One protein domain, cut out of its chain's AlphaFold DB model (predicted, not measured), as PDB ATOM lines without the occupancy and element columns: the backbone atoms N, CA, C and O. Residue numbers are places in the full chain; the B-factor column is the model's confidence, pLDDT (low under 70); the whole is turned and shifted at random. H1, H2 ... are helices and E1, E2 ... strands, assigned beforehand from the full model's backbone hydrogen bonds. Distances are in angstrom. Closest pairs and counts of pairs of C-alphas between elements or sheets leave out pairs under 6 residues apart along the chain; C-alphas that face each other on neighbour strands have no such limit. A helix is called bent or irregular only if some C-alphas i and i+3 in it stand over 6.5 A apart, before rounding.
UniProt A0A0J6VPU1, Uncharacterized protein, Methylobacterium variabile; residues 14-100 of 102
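Overview. This is residues 14 to 100 of the 102 residues of an uncharacterized protein of Methylobacterium variabile (UniProt A0A0J6VPU1). A long, kinked helix, H1, runs along one side of a small rounded body, and a little sheet of three short strands, E1, E2 and E3, makes another side. The short helix H2 sits nearest the middle, and long loops, residues 46 to 68 and 86 to 100, make much of the rest. The printed part has 87 residues with H1, H2, E1, E2 and E3 in that order; the sheet E1 - E2 - E3 is antiparallel, and the class is mixed, helices and strands, with 40 residues, under half, in named elements. The whole is compact, with a radius of gyration of the C-alphas of 11.9 A and spans of 31 by 30 by 24 A.

Along the chain. H1 is residues 14 to 36, 31.3 A long, from C-alpha 14 at (-16.826, -3.184, -29.778). It has a kink of 70 degrees near residue 30 and is irregular: C-alphas 29 and 32 are 8.1 A apart. H2 is residues 41 to 45, 5.5 A. E1 is residues 69 to 72, 8.3 A; E2 is residues 76 to 79, 9.8 A; E3 is residues 82 to 85, 9.7 A, ending at C-alpha 85 (-0.382, 5.392, -11.426).

Arrangement. H1 only grazes the sheet, with its residues 22 to 34; its closest C-alphas to E1 are those of Ala 34 and Leu 72, 7.2 A. H1 and H2 are near each other, with 5 pairs of C-alphas within 10 A. H2 is not on the sheet. E1, E2 and E3 form a meander, each strand the antiparallel neighbour of the one before. In the hairpin E1 and E2, N 70 and O 78 are within hydrogen-bond range at 2.9 A; in the hairpin E2 and E3, N 84 and O 77 are at 2.8 A. Residues 46 to 47 pair antiparallel with residues 95 to 96. Every O i to N i+4 pair is within range in H2, and 17 of 19 in H1.

Size, cuts and confidence. The C-alphas farthest apart, of Asp 14 and Glu 36, are 31.3 A apart. The printed part has no cut; the link H2 to E1, 23 residues, is long. Mean pLDDT of the printed part is 94.0, and no printed residue is under 70.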
ATOM      1  N   ASP A  14     -17.839  -3.972 -29.074       94.00
ATOM      2  CA  ASP A  14     -16.826  -3.184 -29.778       94.00
ATOM      3  C   ASP A  14     -15.702  -2.726 -28.839       94.00
ATOM      4  O   ASP A  14     -14.531  -2.959 -29.129       94.00
ATOM      5  N   GLU A  15     -16.060  -2.192 -27.671       94.94
ATOM      6  CA  GLU A  15     -15.105  -1.783 -26.631       94.94
ATOM      7  C   GLU A  15     -14.249  -2.955 -26.125       94.94
ATOM      8  O   GLU A  15     -13.040  -2.811 -25.920       94.94
ATOM      9  N   TRP A  16     -14.852  -4.135 -25.943       95.44
ATOM     10  CA  TRP A  16     -14.106  -5.328 -25.547       95.44
ATOM     11  C   TRP A  16     -13.149  -5.787 -26.642       95.44
ATOM     12  O   TRP A  16     -12.008  -6.122 -26.339       95.44
ATOM     13  N   ARG A  17     -13.589  -5.801 -27.904       95.38
ATOM     14  CA  ARG A  17     -12.730  -6.193 -29.025       95.38
ATOM     15  C   ARG A  17     -11.492  -5.302 -29.100       95.38
ATOM     16  O   ARG A  17     -10.383  -5.824 -29.123       95.38
ATOM     17  N   GLU A  18     -11.685  -3.988 -29.057       95.75
ATOM     18  CA  GLU A  18     -10.588  -3.020 -29.074       95.75
ATOM     19  C   GLU A  18      -9.671  -3.178 -27.851       95.75
ATOM     20  O   GLU A  18      -8.448  -3.236 -27.986       95.75
ATOM     21  N   THR A  19     -10.253  -3.327 -26.655       96.62
ATOM     22  CA  THR A  19      -9.485  -3.563 -25.423       96.62
ATOM     23  C   THR A  19      -8.666  -4.849 -25.515       96.62
ATOM     24  O   THR A  19      -7.500  -4.867 -25.122       96.62
ATOM     25  N   HIS A  20      -9.252  -5.928 -26.036       96.56
ATOM     26  CA  HIS A  20      -8.600  -7.228 -26.188       96.56
ATOM     27  C   HIS A  20      -7.418  -7.156 -27.155       96.56
ATOM     28  O   HIS A  20      -6.335  -7.637 -26.816       96.56
ATOM     29  N   GLU A  21      -7.597  -6.517 -28.311       96.25
ATOM     30  CA  GLU A  21      -6.547  -6.336 -29.317       96.25
ATOM     31  C   GLU A  21      -5.367  -5.537 -28.742       96.25
ATOM     32  O   GLU A  21      -4.232  -6.022 -28.747       96.25
ATOM     33  N   ARG A  22      -5.636  -4.383 -28.120       97.00
ATOM     34  CA  ARG A  22      -4.598  -3.537 -27.503       97.00
ATOM     35  C   ARG A  22      -3.908  -4.205 -26.316       97.00
ATOM     36  O   ARG A  22      -2.693  -4.099 -26.165       97.00
ATOM     37  N   CYS A  23      -4.650  -4.929 -25.474       97.19
ATOM     38  CA  CYS A  23      -4.053  -5.708 -24.385       97.19
ATOM     39  C   CYS A  23      -3.137  -6.809 -24.928       97.19
ATOM     40  O   CYS A  23      -2.073  -7.052 -24.361       97.19
ATOM     41  N   THR A  24      -3.538  -7.472 -26.015       96.81
ATOM     42  CA  THR A  24      -2.740  -8.528 -26.650       96.81
ATOM     43  C   THR A  24      -1.427  -7.963 -27.185       96.81
ATOM     44  O   THR A  24      -0.364  -8.533 -26.928       96.81
ATOM     45  N   GLU A  25      -1.479  -6.817 -27.861       96.81
ATOM     46  CA  GLU A  25      -0.289  -6.105 -28.331       96.81
ATOM     47  C   GLU A  25       0.606  -5.671 -27.161       96.81
ATOM     48  O   GLU A  25       1.793  -5.999 -27.140       96.81
ATOM     49  N   PHE A  26       0.037  -5.035 -26.132       97.69
ATOM     50  CA  PHE A  26       0.785  -4.609 -24.947       97.69
ATOM     51  C   PHE A  26       1.491  -5.778 -24.255       97.69
ATOM     52  O   PHE A  26       2.672  -5.679 -23.934       97.69
ATOM     53  N   VAL A  27       0.807  -6.906 -24.039       97.00
ATOM     54  CA  VAL A  27       1.421  -8.091 -23.420       97.00
ATOM     55  C   VAL A  27       2.547  -8.637 -24.296       97.00
ATOM     56  O   VAL A  27       3.604  -8.983 -23.771       97.00
ATOM     57  N   THR A  28       2.353  -8.661 -25.616       98.00
ATOM     58  CA  THR A  28       3.358  -9.145 -26.574       98.00
ATOM     59  C   THR A  28       4.620  -8.283 -26.563       98.00
ATOM     60  O   THR A  28       5.726  -8.817 -26.565       98.00
ATOM     61  N   LEU A  29       4.471  -6.957 -26.526       97.94
ATOM     62  CA  LEU A  29       5.592  -6.018 -26.641       97.94
ATOM     63  C   LEU A  29       6.221  -5.644 -25.291       97.94
ATOM     64  O   LEU A  29       7.411  -5.331 -25.219       97.94
ATOM     65  N   HIS A  30       5.435  -5.650 -24.213       97.75
ATOM     66  CA  HIS A  30       5.811  -5.054 -22.928       97.75
ATOM     67  C   HIS A  30       5.545  -5.949 -21.715       97.75
ATOM     68  O   HIS A  30       5.966  -5.591 -20.616       97.75
ATOM     69  N   GLY A  31       4.912  -7.116 -21.878       97.25
ATOM     70  CA  GLY A  31       4.505  -7.973 -20.759       97.25
ATOM     71  C   GLY A  31       5.655  -8.385 -19.833       97.25
ATOM     72  O   GLY A  31       5.517  -8.297 -18.615       97.25
ATOM     73  N   ALA A  32       6.813  -8.757 -20.392       98.00
ATOM     74  CA  ALA A  32       7.994  -9.113 -19.600       98.00
ATOM     75  C   ALA A  32       8.503  -7.929 -18.760       98.00
ATOM     76  O   ALA A  32       8.702  -8.060 -17.555       98.00
ATOM     77  N   ARG A  33       8.615  -6.745 -19.374       98.06
ATOM     78  CA  ARG A  33       9.022  -5.514 -18.679       98.06
ATOM     79  C   ARG A  33       8.004  -5.098 -17.619       98.06
ATOM     80  O   ARG A  33       8.390  -4.648 -16.548       98.06
ATOM     81  N   ALA A  34       6.711  -5.251 -17.896       97.81
ATOM     82  CA  ALA A  34       5.658  -4.944 -16.936       97.81
ATOM     83  C   ALA A  34       5.797  -5.818 -15.682       97.81
ATOM     84  O   ALA A  34       5.738  -5.292 -14.570       97.81
ATOM     85  N   LEU A  35       6.068  -7.114 -15.860       97.00
ATOM     86  CA  LEU A  35       6.323  -8.039 -14.758       97.00
ATOM     87  C   LEU A  35       7.585  -7.657 -13.965       97.00
ATOM     88  O   LEU A  35       7.530  -7.604 -12.739       97.00
ATOM     89  N   GLU A  36       8.693  -7.337 -14.642       98.00
ATOM     90  CA  GLU A  36       9.935  -6.862 -14.001       98.00
ATOM     91  C   GLU A  36       9.716  -5.577 -13.192       98.00
ATOM     92  O   GLU A  36      10.249  -5.415 -12.098       98.00
ATOM     93  N   TYR A  37       8.878  -4.678 -13.704       97.94
ATOM     94  CA  TYR A  37       8.474  -3.445 -13.032       97.94
ATOM     95  C   TYR A  37       7.423  -3.668 -11.942       97.94
ATOM     96  O   TYR A  37       6.955  -2.699 -11.346       97.94
ATOM     97  N   GLY A  38       7.031  -4.911 -11.660       96.56
ATOM     98  CA  GLY A  38       6.093  -5.257 -10.596       96.56
ATOM     99  C   GLY A  38       4.644  -4.873 -10.896       96.56
ATOM    100  O   GLY A  38       3.885  -4.578  -9.974       96.56
ATOM    101  N   TRP A  39       4.255  -4.796 -12.168       96.88
ATOM    102  CA  TRP A  39       2.844  -4.762 -12.543       96.88
ATOM    103  C   TRP A  39       2.277  -6.177 -12.479       96.88
ATOM    104  O   TRP A  39       2.783  -7.085 -13.138       96.88
ATOM    105  N   ASP A  40       1.235  -6.364 -11.671       94.56
ATOM    106  CA  ASP A  40       0.579  -7.654 -11.504       94.56
ATOM    107  C   ASP A  40      -0.689  -7.754 -12.368       94.56
ATOM    108  O   ASP A  40      -1.152  -6.792 -12.990       94.56
ATOM    109  N   ALA A  41      -1.257  -8.958 -12.428       95.19
ATOM    110  CA  ALA A  41      -2.449  -9.223 -13.222       95.19
ATOM    111  C   ALA A  41      -3.653  -8.357 -12.815       95.19
ATOM    112  O   ALA A  41      -4.461  -8.007 -13.672       95.19
ATOM    113  N   VAL A  42      -3.787  -7.998 -11.536       94.62
ATOM    114  CA  VAL A  42      -4.919  -7.205 -11.042       94.62
ATOM    115  C   VAL A  42      -4.697  -5.721 -11.321       94.62
ATOM    116  O   VAL A  42      -5.626  -5.035 -11.744       94.62
ATOM    117  N   SER A  43      -3.479  -5.210 -11.154       94.19
ATOM    118  CA  SER A  43      -3.172  -3.807 -11.436       94.19
ATOM    119  C   SER A  43      -3.279  -3.478 -12.925       94.19
ATOM    120  O   SER A  43      -3.661  -2.358 -13.266       94.19
ATOM    121  N   LEU A  44      -3.034  -4.454 -13.808       95.81
ATOM    122  CA  LEU A  44      -3.218  -4.320 -15.257       95.81
ATOM    123  C   LEU A  44      -4.641  -4.660 -15.715       95.81
ATOM    124  O   LEU A  44      -5.264  -3.858 -16.407       95.81
ATOM    125  N   PHE A  45      -5.171  -5.816 -15.311       96.38
ATOM    126  CA  PHE A  45      -6.378  -6.423 -15.891       96.38
ATOM    127  C   PHE A  45      -7.512  -6.643 -14.881       96.38
ATOM    128  O   PHE A  45      -8.421  -7.436 -15.131       96.38
ATOM    129  N   GLY A  46      -7.451  -5.983 -13.724       95.62
ATOM    130  CA  GLY A  46      -8.463  -6.084 -12.681       95.62
ATOM    131  C   GLY A  46      -9.840  -5.598 -13.135       95.62
ATOM    132  O   GLY A  46      -9.949  -4.685 -13.956       95.62
ATOM    133  N   VAL A  47     -10.887  -6.183 -12.565       96.31
ATOM    134  CA  VAL A  47     -12.283  -5.740 -12.677       96.31
ATOM    135  C   VAL A  47     -12.994  -5.900 -11.330       96.31
ATOM    136  O   VAL A  47     -12.556  -6.684 -10.480       96.31
ATOM    137  N   SER A  48     -14.112  -5.190 -11.124       95.12
ATOM    138  CA  SER A  48     -14.982  -5.458  -9.970       95.12
ATOM    139  C   SER A  48     -15.500  -6.893 -10.073       95.12
ATOM    140  O   SER A  48     -16.062  -7.238 -11.112       95.12
ATOM    141  N   PRO A  49     -15.383  -7.722  -9.021       93.75
ATOM    142  CA  PRO A  49     -15.857  -9.106  -9.045       93.75
ATOM    143  C   PRO A  49     -17.383  -9.218  -9.158       93.75
ATOM    144  O   PRO A  49     -17.897 -10.283  -9.480       93.75
ATOM    145  N   LYS A  50     -18.111  -8.129  -8.885       93.44
ATOM    146  CA  LYS A  50     -19.574  -8.079  -8.961       93.44
ATOM    147  C   LYS A  50     -20.064  -7.317 -10.189       93.44
ATOM    148  O   LYS A  50     -20.979  -7.771 -10.867       93.44
ATOM    149  N   ASP A  51     -19.451  -6.171 -10.471       94.44
ATOM    150  CA  ASP A  51     -19.994  -5.191 -11.419       94.44
ATOM    151  C   ASP A  51     -19.171  -5.079 -12.718       94.44
ATOM    152  O   ASP A  51     -19.461  -4.237 -13.568       94.44
ATOM    153  N   GLY A  52     -18.130  -5.900 -12.898       94.56
ATOM    154  CA  GLY A  52     -17.259  -5.833 -14.073       94.56
ATOM    155  C   GLY A  52     -16.501  -4.504 -14.143       94.56
ATOM    156  O   GLY A  52     -15.865  -4.094 -13.170       94.56
ATOM    157  N   ILE A  53     -16.563  -3.817 -15.285       94.62
ATOM    158  CA  ILE A  53     -15.752  -2.608 -15.528       94.62
ATOM    159  C   ILE A  53     -16.383  -1.275 -15.120       94.62
ATOM    160  O   ILE A  53     -15.719  -0.247 -15.191       94.62
ATOM    161  N   ILE A  54     -17.641  -1.249 -14.671       93.19
ATOM    162  CA  ILE A  54     -18.319   0.028 -14.372       93.19
ATOM    163  C   ILE A  54     -17.678   0.776 -13.188       93.19
ATOM    164  O   ILE A  54     -17.824   1.989 -13.046       93.19
ATOM    165  N   ARG A  55     -16.956   0.050 -12.328       89.56
ATOM    166  CA  ARG A  55     -16.290   0.578 -11.137       89.56
ATOM    167  C   ARG A  55     -14.799   0.785 -11.377       89.56
ATOM    168  O   ARG A  55     -13.997  -0.100 -11.091       89.56
ATOM    169  N   GLY A  56     -14.432   1.972 -11.857       86.88
ATOM    170  CA  GLY A  56     -13.038   2.330 -12.161       86.88
ATOM    171  C   GLY A  56     -12.075   2.286 -10.963       86.88
ATOM    172  O   GLY A  56     -10.864   2.201 -11.137       86.88
ATOM    173  N   ASP A  57     -12.601   2.303  -9.739       90.06
ATOM    174  CA  ASP A  57     -11.837   2.115  -8.504       90.06
ATOM    175  C   ASP A  57     -11.455   0.647  -8.238       90.06
ATOM    176  O   ASP A  57     -10.640   0.384  -7.362       90.06
ATOM    177  N   TRP A  58     -12.001  -0.306  -8.999       92.62
ATOM    178  CA  TRP A  58     -11.641  -1.731  -8.957       92.62
ATOM    179  C   TRP A  58     -10.832  -2.180 -10.175       92.62
ATOM    180  O   TRP A  58     -10.265  -3.276 -10.163       92.62
ATOM    181  N   THR A  59     -10.835  -1.388 -11.251       93.56
ATOM    182  CA  THR A  59     -10.296  -1.837 -12.530       93.56
ATOM    183  C   THR A  59      -8.791  -1.645 -12.633       93.56
ATOM    184  O   THR A  59      -8.205  -0.673 -12.145       93.56
ATOM    185  N   GLY A  60      -8.152  -2.587 -13.318       94.44
ATOM    186  CA  GLY A  60      -6.773  -2.452 -13.748       94.44
ATOM    187  C   GLY A  60      -6.616  -1.319 -14.762       94.44
ATOM    188  O   GLY A  60      -7.578  -0.867 -15.383       94.44
ATOM    189  N   VAL A  61      -5.392  -0.825 -14.926       94.19
ATOM    190  CA  VAL A  61      -5.103   0.329 -15.798       94.19
ATOM    191  C   VAL A  61      -5.368   0.060 -17.285       94.19
ATOM    192  O   VAL A  61      -5.472   1.012 -18.049       94.19
ATOM    193  N   LEU A  62      -5.512  -1.210 -17.684       95.44
ATOM    194  CA  LEU A  62      -5.851  -1.629 -19.046       95.44
ATOM    195  C   LEU A  62      -7.335  -2.017 -19.199       95.44
ATOM    196  O   LEU A  62      -7.709  -2.594 -20.217       95.44
ATOM    197  N   MET A  63      -8.186  -1.744 -18.200       95.25
ATOM    198  CA  MET A  63      -9.601  -2.139 -18.195       95.25
ATOM    199  C   MET A  63     -10.540  -0.932 -18.002       95.25
ATOM    200  O   MET A  63     -10.747  -0.501 -16.862       95.25
ATOM    201  N   PRO A  64     -11.162  -0.412 -19.083       92.88
ATOM    202  CA  PRO A  64     -10.904  -0.711 -20.501       92.88
ATOM    203  C   PRO A  64      -9.608  -0.058 -21.020       92.88
ATOM    204  O   PRO A  64      -9.090   0.883 -20.416       92.88
ATOM    205  N   PHE A  65      -9.108  -0.511 -22.173       93.00
ATOM    206  CA  PHE A  65      -7.909   0.048 -22.811       93.00
ATOM    207  C   PHE A  65      -8.299   1.002 -23.949       93.00
ATOM    208  O   PHE A  65      -8.312   0.639 -25.121       93.00
ATOM    209  N   TRP A  66      -8.608   2.249 -23.596       84.88
ATOM    210  CA  TRP A  66      -9.252   3.215 -24.499       84.88
ATOM    211  C   TRP A  66      -8.295   4.190 -25.208       84.88
ATOM    212  O   TRP A  66      -8.627   4.714 -26.270       84.88
ATOM    213  N   ALA A  67      -7.084   4.420 -24.694       91.00
ATOM    214  CA  ALA A  67      -6.120   5.367 -25.275       91.00
ATOM    215  C   ALA A  67      -4.854   4.688 -25.817       91.00
ATOM    216  O   ALA A  67      -4.559   3.550 -25.468       91.00
ATOM    217  N   GLU A  68      -4.125   5.393 -26.684       93.50
ATOM    218  CA  GLU A  68      -2.830   4.965 -27.223       93.50
ATOM    219  C   GLU A  68      -1.800   4.813 -26.100       93.50
ATOM    220  O   GLU A  68      -1.678   5.698 -25.252       93.50
ATOM    221  N   PHE A  69      -1.066   3.700 -26.087       96.69
ATOM    222  CA  PHE A  69       0.028   3.466 -25.148       96.69
ATOM    223  C   PHE A  69       1.238   4.340 -25.480       96.69
ATOM    224  O   PHE A  69       1.687   4.361 -26.621       96.69
ATOM    225  N   MET A  70       1.795   5.008 -24.471       97.00
ATOM    226  CA  MET A  70       2.936   5.910 -24.650       97.00
ATOM    227  C   MET A  70       4.174   5.453 -23.878       97.00
ATOM    228  O   MET A  70       5.289   5.536 -24.386       97.00
ATOM    229  N   GLU A  71       3.999   5.007 -22.631       97.50
ATOM    230  CA  GLU A  71       5.115   4.716 -21.728       97.50
ATOM    231  C   GLU A  71       4.696   3.735 -20.627       97.50
ATOM    232  O   GLU A  71       3.585   3.817 -20.103       97.50
ATOM    233  N   LEU A  72       5.614   2.848 -20.240       97.94
ATOM    234  CA  LEU A  72       5.495   1.939 -19.099       97.94
ATOM    235  C   LEU A  72       6.669   2.191 -18.146       97.94
ATOM    236  O   LEU A  72       7.817   1.986 -18.539       97.94
ATOM    237  N   THR A  73       6.380   2.567 -16.900       98.00
ATOM    238  CA  THR A  73       7.369   2.726 -15.819       98.00
ATOM    239  C   THR A  73       6.997   1.854 -14.611       98.00
ATOM    240  O   THR A  73       5.914   1.258 -14.597       98.00
ATOM    241  N   PRO A  74       7.852   1.734 -13.582       97.31
ATOM    242  CA  PRO A  74       7.477   1.072 -12.331       97.31
ATOM    243  C   PRO A  74       6.324   1.750 -11.575       97.31
ATOM    244  O   PRO A  74       5.585   1.067 -10.863       97.31
ATOM    245  N   GLU A  75       6.130   3.057 -11.745       96.06
ATOM    246  CA  GLU A  75       5.166   3.868 -10.994       96.06
ATOM    247  C   GLU A  75       3.870   4.133 -11.764       96.06
ATOM    248  O   GLU A  75       2.812   4.250 -11.143       96.06
ATOM    249  N   TYR A  76       3.918   4.252 -13.094       96.62
ATOM    250  CA  TYR A  76       2.741   4.557 -13.906       96.62
ATOM    251  C   TYR A  76       2.801   3.975 -15.325       96.62
ATOM    252  O   TYR A  76       3.858   3.615 -15.843       96.62
ATOM    253  N   ILE A  77       1.636   3.930 -15.972       97.25
ATOM    254  CA  ILE A  77       1.508   3.747 -17.420       97.25
ATOM    255  C   ILE A  77       0.903   5.015 -18.021       97.25
ATOM    256  O   ILE A  77      -0.094   5.533 -17.510       97.25
ATOM    257  N   ALA A  78       1.519   5.542 -19.075       96.94
ATOM    258  CA  ALA A  78       1.005   6.698 -19.798       96.94
ATOM    259  C   ALA A  78       0.186   6.257 -21.012       96.94
ATOM    260  O   ALA A  78       0.640   5.437 -21.816       96.94
ATOM    261  N   PHE A  79      -0.991   6.865 -21.163       94.25
ATOM    262  CA  PHE A  79      -1.863   6.682 -22.314       94.25
ATOM    263  C   PHE A  79      -2.291   8.037 -22.866       94.25
ATOM    264  O   PHE A  79      -2.880   8.835 -22.134       94.25
ATOM    265  N   GLY A  80      -2.028   8.327 -24.138       93.19
ATOM    266  CA  GLY A  80      -2.296   9.641 -24.730       93.19
ATOM    267  C   GLY A  80      -1.827  10.800 -23.831       93.19
ATOM    268  O   GLY A  80      -0.633  11.036 -23.673       93.19
ATOM    269  N   LYS A  81      -2.777  11.528 -23.221       92.44
ATOM    270  CA  LYS A  81      -2.513  12.673 -22.321       92.44
ATOM    271  C   LYS A  81      -2.625  12.357 -20.821       92.44
ATOM    272  O   LYS A  81      -2.503  13.271 -20.008       92.44
ATOM    273  N   VAL A  82      -2.897  11.109 -20.440       92.38
ATOM    274  CA  VAL A  82      -3.135  10.705 -19.046       92.38
ATOM    275  C   VAL A  82      -2.059   9.747 -18.542       92.38
ATOM    276  O   VAL A  82      -1.423   9.035 -19.314       92.38
ATOM    277  N   ARG A  83      -1.872   9.715 -17.219       94.75
ATOM    278  CA  ARG A  83      -1.014   8.746 -16.527       94.75
ATOM    279  C   ARG A  83      -1.839   7.985 -15.501       94.75
ATOM    280  O   ARG A  83      -2.461   8.595 -14.632       94.75
ATOM    281  N   ALA A  84      -1.830   6.663 -15.601       92.69
ATOM    282  CA  ALA A  84      -2.431   5.769 -14.629       92.69
ATOM    283  C   ALA A  84      -1.339   5.265 -13.683       92.69
ATOM    284  O   ALA A  84      -0.498   4.451 -14.062       92.69
ATOM    285  N   PHE A  85      -1.336   5.787 -12.460       92.44
ATOM    286  CA  PHE A  85      -0.382   5.392 -11.426       92.44
ATOM    287  C   PHE A  85      -0.746   4.030 -10.835       92.44
ATOM    288  O   PHE A  85      -1.928   3.728 -10.659       92.44
ATOM    289  N   LYS A  86       0.275   3.227 -10.524       89.94
ATOM    290  CA  LYS A  86       0.137   1.928  -9.859       89.94
ATOM    291  C   LYS A  86      -0.454   2.095  -8.461       89.94
ATOM    292  O   LYS A  86      -1.448   1.452  -8.134       89.94
ATOM    293  N   ASP A  87       0.125   3.007  -7.684       86.19
ATOM    294  CA  ASP A  87      -0.331   3.320  -6.336       86.19
ATOM    295  C   ASP A  87      -1.419   4.390  -6.396       86.19
ATOM    296  O   ASP A  87      -1.176   5.546  -6.748       86.19
ATOM    297  N   GLN A  88      -2.645   3.999  -6.044       80.69
ATOM    298  CA  GLN A  88      -3.764   4.921  -5.897       80.69
ATOM    299  C   GLN A  88      -4.459   4.692  -4.553       80.69
ATOM    300  O   GLN A  88      -4.867   3.566  -4.269       80.69
ATOM    301  N   PRO A  89      -4.668   5.747  -3.742       76.00
ATOM    302  CA  PRO A  89      -5.186   5.607  -2.379       76.00
ATOM    303  C   PRO A  89      -6.632   5.089  -2.302       76.00
ATOM    304  O   PRO A  89      -7.073   4.686  -1.233       76.00
ATOM    305  N   VAL A  90      -7.375   5.103  -3.413       78.69
ATOM    306  CA  VAL A  90      -8.807   4.748  -3.468       78.69
ATOM    307  C   VAL A  90      -9.050   3.452  -4.261       78.69
ATOM    308  O   VAL A  90     -10.197   3.066  -4.462       78.69
ATOM    309  N   ARG A  91      -8.001   2.754  -4.725       80.38
ATOM    310  CA  ARG A  91      -8.189   1.528  -5.512       80.38
ATOM    311  C   ARG A  91      -8.448   0.312  -4.629       80.38
ATOM    312  O   ARG A  91      -7.614  -0.077  -3.814       80.38
ATOM    313  N   TYR A  92      -9.590  -0.324  -4.852       85.06
ATOM    314  CA  TYR A  92      -9.883  -1.654  -4.342       85.06
ATOM    315  C   TYR A  92      -9.204  -2.710  -5.213       85.06
ATOM    316  O   TYR A  92      -9.006  -2.530  -6.415       85.06
ATOM    317  N   ARG A  93      -8.865  -3.851  -4.606       87.62
ATOM    318  CA  ARG A  93      -8.266  -4.967  -5.338       87.62
ATOM    319  C   ARG A  93      -9.367  -5.831  -5.950       87.62
ATOM    320  O   ARG A  93     -10.070  -6.541  -5.236       87.62
ATOM    321  N   GLY A  94      -9.518  -5.734  -7.268       92.12
ATOM    322  CA  GLY A  94     -10.408  -6.586  -8.048       92.12
ATOM    323  C   GLY A  94      -9.862  -7.985  -8.294       92.12
ATOM    324  O   GLY A  94      -8.899  -8.429  -7.667       92.12
ATOM    325  N   ILE A  95     -10.493  -8.667  -9.243       95.69
ATOM    326  CA  ILE A  95     -10.027  -9.946  -9.784       95.69
ATOM    327  C   ILE A  95      -9.543  -9.735 -11.219       95.69
ATOM    328  O   ILE A  95     -10.069  -8.847 -11.894       95.69
ATOM    329  N   PRO A  96      -8.576 -10.517 -11.721       96.06
ATOM    330  CA  PRO A  96      -8.238 -10.475 -13.134       96.06
ATOM    331  C   PRO A  96      -9.464 -10.804 -13.990       96.06
ATOM    332  O   PRO A  96     -10.248 -11.690 -13.656       96.06
ATOM    333  N   VAL A  97      -9.618 -10.120 -15.121       95.81
ATOM    334  CA  VAL A  97     -10.809 -10.231 -15.978       95.81
ATOM    335  C   VAL A  97     -11.140 -11.666 -16.430       95.81
ATOM    336  O   VAL A  97     -12.307 -11.994 -16.616       95.81
ATOM    337  N   TRP A  98     -10.146 -12.554 -16.556       94.69
ATOM    338  CA  TRP A  98     -10.356 -13.967 -16.911       94.69
ATOM    339  C   TRP A  98     -10.868 -14.838 -15.757       94.69
ATOM    340  O   TRP A  98     -11.323 -15.955 -15.998       94.69
ATOM    341  N   GLU A  99     -10.794 -14.358 -14.517       95.31
ATOM    342  CA  GLU A  99     -11.380 -15.022 -13.350       95.31
ATOM    343  C   GLU A  99     -12.825 -14.597 -13.101       95.31
ATOM    344  O   GLU A  99     -13.487 -15.177 -12.238       95.31
ATOM    345  N   PHE A 100     -13.334 -13.616 -13.853       93.50
ATOM    346  CA  PHE A 100     -14.741 -13.249 -13.817       93.50
ATOM    347  C   PHE A 100     -15.563 -14.412 -14.390       93.50
ATOM    348  O   PHE A 100     -15.777 -14.539 -15.595       93.50
TER     349      PHE A 100